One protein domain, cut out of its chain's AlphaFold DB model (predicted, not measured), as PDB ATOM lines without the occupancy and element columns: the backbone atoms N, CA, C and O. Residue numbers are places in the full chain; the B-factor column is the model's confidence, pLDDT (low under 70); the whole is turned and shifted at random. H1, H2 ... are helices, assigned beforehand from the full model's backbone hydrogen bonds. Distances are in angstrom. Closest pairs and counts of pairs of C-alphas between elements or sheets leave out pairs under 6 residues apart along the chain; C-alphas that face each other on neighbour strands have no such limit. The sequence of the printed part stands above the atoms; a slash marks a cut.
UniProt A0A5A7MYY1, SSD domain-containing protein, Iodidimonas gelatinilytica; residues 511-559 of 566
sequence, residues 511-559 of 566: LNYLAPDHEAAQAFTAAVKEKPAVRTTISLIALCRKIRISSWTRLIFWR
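What this domain is: This is residues 511 to 559 of the 566 residues of the protein "SSD domain-containing protein" of Iodidimonas gelatinilytica (UniProt A0A5A7MYY1). A long arm, H2, sticks out with residues 543 to 559 from a small head, where H1 and the loops before and after it lie. The printed part has 49 residues with two named helices, H1 then H2, and no named strand: all helix. It is only just loose, close to extended, with a radius of gyration of the C-alphas of 14.3 A; it spans 44 by 24 by 14 A.

Where its parts are: Find C-alpha 540 at (71.737, 58.172, -20.212); from there H2, residues 540 to 559, runs 30.0 A to C-alpha 559 at (45.596, 44.108, -15.687). H1, residues 518 to 529, begins at (67.821, 65.361, -24.599) and measures 16.3 A.

How they stand to each other: H2 is about perpendicular to H1, at 75 degrees. They are close but not clearly touching: the closest C-alphas, of Ile 541 and His 518, are 7.5 A apart. In H1 every O i to N i+4 pair is within hydrogen-bond range, in H2 12 of 16.

The domain as a whole: Look from Ala 533 to Arg 559 for the farthest C-alphas, 44.8 A apart. The link of 10 residues is short, and the printed part has no cut. Residues 541 to 559 have pLDDT under 70.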
ATOM      1  N   LEU A 511      84.523  58.271 -26.868       87.12
ATOM      2  CA  LEU A 511      84.222  59.669 -27.147       87.12
ATOM      3  C   LEU A 511      82.986  60.078 -26.356       87.12
ATOM      4  O   LEU A 511      81.904  59.521 -26.538       87.12
ATOM      5  N   ASN A 512      83.157  61.081 -25.505       87.38
ATOM      6  CA  ASN A 512      82.079  61.650 -24.720       87.38
ATOM      7  C   ASN A 512      81.567  62.922 -25.404       87.38
ATOM      8  O   ASN A 512      82.345  63.822 -25.719       87.38
ATOM      9  N   TYR A 513      80.256  62.998 -25.636       88.69
ATOM     10  CA  TYR A 513      79.603  64.153 -26.248       88.69
ATOM     11  C   TYR A 513      78.613  64.778 -25.268       88.69
ATOM     12  O   TYR A 513      77.680  64.115 -24.814       88.69
ATOM     13  N   LEU A 514      78.820  66.059 -24.960       90.62
ATOM     14  CA  LEU A 514      77.907  66.851 -24.146       90.62
ATOM     15  C   LEU A 514      76.895  67.553 -25.058       90.62
ATOM     16  O   LEU A 514      77.261  68.411 -25.861       90.62
ATOM     17  N   ALA A 515      75.624  67.181 -24.929       90.81
ATOM     18  CA  ALA A 515      74.518  67.807 -25.646       90.81
ATOM     19  C   ALA A 515      73.809  68.842 -24.751       90.81
ATOM     20  O   ALA A 515      73.735  68.629 -23.539       90.81
ATOM     21  N   PRO A 516      73.246  69.925 -25.321       90.00
ATOM     22  CA  PRO A 516      72.517  70.936 -24.548       90.00
ATOM     23  C   PRO A 516      71.212  70.395 -23.952       90.00
ATOM     24  O   PRO A 516      70.805  70.807 -22.869       90.00
ATOM     25  N   ASP A 517      70.561  69.467 -24.652       89.12
ATOM     26  CA  ASP A 517      69.315  68.846 -24.231       89.12
ATOM     27  C   ASP A 517      69.206  67.393 -24.722       89.12
ATOM     28  O   ASP A 517      70.048  66.855 -25.451       89.12
ATOM     29  N   HIS A 518      68.133  66.744 -24.280       84.69
ATOM     30  CA  HIS A 518      67.821  65.361 -24.599       84.69
ATOM     31  C   HIS A 518      67.566  65.124 -26.098       84.69
ATOM     32  O   HIS A 518      67.945  64.072 -26.617       84.69
ATOM     33  N   GLU A 519      66.885  66.037 -26.792       88.62
ATOM     34  CA  GLU A 519      66.536  65.858 -28.208       88.62
ATOM     35  C   GLU A 519      67.791  65.923 -29.078       88.62
ATOM     36  O   GLU A 519      68.012  65.041 -29.913       88.62
ATOM     37  N   ALA A 520      68.672  66.885 -28.803       90.88
ATOM     38  CA  ALA A 520      69.979  67.000 -29.431       90.88
ATOM     39  C   ALA A 520      70.845  65.757 -29.171       90.88
ATOM     40  O   ALA A 520      71.464  65.228 -30.099       90.88
ATOM     41  N   ALA A 521      70.846  65.233 -27.938       89.62
ATOM     42  CA  ALA A 521      71.569  64.005 -27.603       89.62
ATOM     43  C   ALA A 521      71.070  62.799 -28.419       89.62
ATOM     44  O   ALA A 521      71.874  62.002 -28.912       89.62
ATOM     45  N   GLN A 522      69.750  62.656 -28.584       87.31
ATOM     46  CA  GLN A 522      69.158  61.567 -29.365       87.31
ATOM     47  C   GLN A 522      69.442  61.703 -30.858       87.31
ATOM     48  O   GLN A 522      69.826  60.715 -31.485       87.31
ATOM     49  N   ALA A 523      69.305  62.908 -31.413       89.62
ATOM     50  CA  ALA A 523      69.616  63.179 -32.812       89.62
ATOM     51  C   ALA A 523      71.084  62.856 -33.129       89.62
ATOM     52  O   ALA A 523      71.372  62.169 -34.110       89.62
ATOM     53  N   PHE A 524      72.011  63.271 -32.258       90.44
ATOM     54  CA  PHE A 524      73.430  62.952 -32.401       90.44
ATOM     55  C   PHE A 524      73.697  61.447 -32.284       90.44
ATOM     56  O   PHE A 524      74.390  60.874 -33.122       90.44
ATOM     57  N   THR A 525      73.098  60.783 -31.291       89.75
ATOM     58  CA  THR A 525      73.235  59.328 -31.105       89.75
ATOM     59  C   THR A 525      72.776  58.563 -32.347       89.75
ATOM     60  O   THR A 525      73.484  57.669 -32.809       89.75
ATOM     61  N   ALA A 526      71.627  58.934 -32.922       87.94
ATOM     62  CA  ALA A 526      71.107  58.323 -34.140       87.94
ATOM     63  C   ALA A 526      72.054  58.533 -35.334       87.94
ATOM     64  O   ALA A 526      72.392  57.572 -36.017       87.94
ATOM     65  N   ALA A 527      72.551  59.760 -35.526       90.31
ATOM     66  CA  ALA A 527      73.456  60.093 -36.626       90.31
ATOM     67  C   ALA A 527      74.821  59.383 -36.538       90.31
ATOM     68  O   ALA A 527      75.432  59.057 -37.556       90.31
ATOM     69  N   VAL A 528      75.330  59.165 -35.324       91.19
ATOM     70  CA  VAL A 528      76.654  58.568 -35.098       91.19
ATOM     71  C   VAL A 528      76.599  57.041 -35.125       91.19
ATOM     72  O   VAL A 528      77.544  56.418 -35.601       91.19
ATOM     73  N   LYS A 529      75.481  56.434 -34.706       88.19
ATOM     74  CA  LYS A 529      75.279  54.977 -34.726       88.19
ATOM     75  C   LYS A 529      75.378  54.365 -36.131       88.19
ATOM     76  O   LYS A 529      75.733  53.201 -36.255       88.19
ATOM     77  N   GLU A 530      75.098  55.135 -37.181       88.94
ATOM     78  CA  GLU A 530      75.201  54.676 -38.575       88.94
ATOM     79  C   GLU A 530      76.640  54.670 -39.118       88.94
ATOM     80  O   GLU A 530      76.891  54.171 -40.217       88.94
ATOM     81  N   LYS A 531      77.612  55.238 -38.389       91.81
ATOM     82  CA  LYS A 531      78.992  55.309 -38.876       91.81
ATOM     83  C   LYS A 531      79.726  53.980 -38.665       91.81
ATOM     84  O   LYS A 531      79.716  53.458 -37.557       91.81
ATOM     85  N   PRO A 532      80.482  53.489 -39.667       90.31
ATOM     86  CA  PRO A 532      81.161  52.192 -39.588       90.31
ATOM     87  C   PRO A 532      82.260  52.132 -38.517       90.31
ATOM     88  O   PRO A 532      82.604  51.053 -38.052       90.31
ATOM     89  N   ALA A 533      82.808  53.282 -38.114       87.88
ATOM     90  CA  ALA A 533      83.810  53.376 -37.050       87.88
ATOM     91  C   ALA A 533      83.206  53.333 -35.632       87.88
ATOM     92  O   ALA A 533      83.946  53.321 -34.652       87.88
ATOM     93  N   VAL A 534      81.876  53.360 -35.504       86.75
ATOM     94  CA  VAL A 534      81.179  53.426 -34.219       86.75
ATOM     95  C   VAL A 534      80.554  52.073 -33.944       86.75
ATOM     96  O   VAL A 534      79.587  51.680 -34.588       86.75
ATOM     97  N   ARG A 535      81.096  51.363 -32.955       83.56
ATOM     98  CA  ARG A 535      80.570  50.051 -32.572       83.56
ATOM     99  C   ARG A 535      79.330  50.158 -31.687       83.56
ATOM    100  O   ARG A 535      78.316  49.524 -31.955       83.56
ATOM    101  N   THR A 536      79.401  50.962 -30.630       83.69
ATOM    102  CA  THR A 536      78.341  51.101 -29.625       83.69
ATOM    103  C   THR A 536      78.146  52.564 -29.245       83.69
ATOM    104  O   THR A 536      79.078  53.364 -29.247       83.69
ATOM    105  N   THR A 537      76.903  52.925 -28.925       85.00
ATOM    106  CA  THR A 537      76.546  54.242 -28.390       85.00
ATOM    107  C   THR A 537      75.703  54.050 -27.139       85.00
ATOM    108  O   THR A 537      74.790  53.224 -27.117       85.00
ATOM    109  N   ILE A 538      76.020  54.797 -26.083       80.62
ATOM    110  CA  ILE A 538      75.297  54.750 -24.812       80.62
ATOM    111  C   ILE A 538      74.806  56.161 -24.513       80.62
ATOM    112  O   ILE A 538      75.580  57.113 -24.507       80.62
ATOM    113  N   SER A 539      73.504  56.291 -24.268       81.06
ATOM    114  CA  SER A 539      72.873  57.535 -23.830       81.06
ATOM    115  C   SER A 539      72.187  57.296 -22.490       81.06
ATOM    116  O   SER A 539      71.470  56.306 -22.328       81.06
ATOM    117  N   LEU A 540      72.352  58.228 -21.547       71.88
ATOM    118  CA  LEU A 540      71.737  58.172 -20.212       71.88
ATOM    119  C   LEU A 540      70.210  57.983 -20.282       71.88
ATOM    120  O   LEU A 540      69.576  57.329 -19.456       71.88
ATOM    121  N   ILE A 541      69.609  58.540 -21.327       69.06
ATOM    122  CA  ILE A 541      68.173  58.505 -21.562       69.06
ATOM    123  C   ILE A 541      67.737  57.134 -22.071       69.06
ATOM    124  O   ILE A 541      66.667  56.663 -21.695       69.06
ATOM    125  N   ALA A 542      68.543  56.483 -22.914       62.69
ATOM    126  CA  ALA A 542      68.242  55.135 -23.388       62.69
ATOM    127  C   ALA A 542      68.142  54.157 -22.203       62.69
ATOM    128  O   ALA A 542      67.215  53.347 -22.159       62.69
ATOM    129  N   LEU A 543      69.012  54.324 -21.198       63.31
ATOM    130  CA  LEU A 543      68.951  53.602 -19.923       63.31
ATOM    131  C   LEU A 543      67.655  53.919 -19.148       63.31
ATOM    132  O   LEU A 543      66.950  53.008 -18.719       63.31
ATOM    133  N   CYS A 544      67.268  55.195 -19.045       58.81
ATOM    134  CA  CYS A 544      66.032  55.603 -18.360       58.81
ATOM    135  C   CYS A 544      64.742  55.157 -19.079       58.81
ATOM    136  O   CYS A 544      63.718  54.901 -18.440       58.81
ATOM    137  N   ARG A 545      64.753  55.071 -20.414       52.47
ATOM    138  CA  ARG A 545      63.568  54.739 -21.220       52.47
ATOM    139  C   ARG A 545      63.195  53.261 -21.094       52.47
ATOM    140  O   ARG A 545      61.999  52.985 -21.020       52.47
ATOM    141  N   LYS A 546      64.171  52.346 -20.969       53.91
ATOM    142  CA  LYS A 546      63.901  50.935 -20.616       53.91
ATOM    143  C   LYS A 546      63.140  50.835 -19.285       53.91
ATOM    144  O   LYS A 546      62.087  50.203 -19.219       53.91
ATOM    145  N   ILE A 547      63.568  51.596 -18.274       49.88
ATOM    146  CA  ILE A 547      62.900  51.649 -16.962       49.88
ATOM    147  C   ILE A 547      61.475  52.221 -17.082       49.88
ATOM    148  O   ILE A 547      60.524  51.635 -16.562       49.88
ATOM    149  N   ARG A 548      61.289  53.341 -17.800       39.19
ATOM    150  CA  ARG A 548      59.979  54.010 -17.925       39.19
ATOM    151  C   ARG A 548      58.968  53.189 -18.729       39.19
ATOM    152  O   ARG A 548      57.801  53.143 -18.343       39.19
ATOM    153  N   ILE A 549      59.392  52.505 -19.792       44.69
ATOM    154  CA  ILE A 549      58.519  51.613 -20.570       44.69
ATOM    155  C   ILE A 549      58.055  50.436 -19.700       44.69
ATOM    156  O   ILE A 549      56.862  50.146 -19.704       44.69
ATOM    157  N   SER A 550      58.935  49.864 -18.864       44.41
ATOM    158  CA  SER A 550      58.571  48.787 -17.923       44.41
ATOM    159  C   SER A 550      57.457  49.183 -16.939       44.41
ATOM    160  O   SER A 550      56.599  48.373 -16.590       44.41
ATOM    161  N   SER A 551      57.413  50.453 -16.515       38.22
ATOM    162  CA  SER A 551      56.373  50.952 -15.604       38.22
ATOM    163  C   SER A 551      54.990  51.081 -16.262       38.22
ATOM    164  O   SER A 551      53.974  50.920 -15.589       38.22
ATOM    165  N   TRP A 552      54.937  51.306 -17.578       34.72
ATOM    166  CA  TRP A 552      53.688  51.365 -18.346       34.72
ATOM    167  C   TRP A 552      53.221  49.976 -18.786       34.72
ATOM    168  O   TRP A 552      52.027  49.685 -18.708       34.72
ATOM    169  N   THR A 553      54.145  49.080 -19.154       38.56
ATOM    170  CA  THR A 553      53.809  47.664 -19.354       38.56
ATOM    171  C   THR A 553      53.372  46.999 -18.054       38.56
ATOM    172  O   THR A 553      52.486  46.158 -18.125       38.56
ATOM    173  N   ARG A 554      53.830  47.426 -16.863       42.16
ATOM    174  CA  ARG A 554      53.245  46.988 -15.573       42.16
ATOM    175  C   ARG A 554      51.739  47.229 -15.493       42.16
ATOM    176  O   ARG A 554      51.027  46.353 -15.021       42.16
ATOM    177  N   LEU A 555      51.240  48.370 -15.969       39.41
ATOM    178  CA  LEU A 555      49.817  48.722 -15.869       39.41
ATOM    179  C   LEU A 555      48.933  47.879 -16.802       39.41
ATOM    180  O   LEU A 555      47.755  47.667 -16.524       39.41
ATOM    181  N   ILE A 556      49.517  47.378 -17.890       43.22
ATOM    182  CA  ILE A 556      48.841  46.534 -18.880       43.22
ATOM    183  C   ILE A 556      48.995  45.048 -18.512       43.22
ATOM    184  O   ILE A 556      48.021  44.305 -18.564       43.22
ATOM    185  N   PHE A 557      50.178  44.625 -18.063       34.03
ATOM    186  CA  PHE A 557      50.501  43.237 -17.720       34.03
ATOM    187  C   PHE A 557      49.852  42.802 -16.395       34.03
ATOM    188  O   PHE A 557      49.279  41.719 -16.329       34.03
ATOM    189  N   TRP A 558      49.808  43.669 -15.369       34.72
ATOM    190  CA  TRP A 558      49.059  43.375 -14.135       34.72
ATOM    191  C   TRP A 558      47.539  43.373 -14.344       34.72
ATOM    192  O   TRP A 558      46.843  42.596 -13.698       34.72
ATOM    193  N   ARG A 559      47.015  44.174 -15.285       35.06
ATOM    194  CA  ARG A 559      45.596  44.108 -15.687       35.06
ATOM    195  C   ARG A 559      45.256  42.857 -16.495       35.06
ATOM    196  O   ARG A 559      44.115  42.415 -16.448       35.06
TER     197      ARG A 559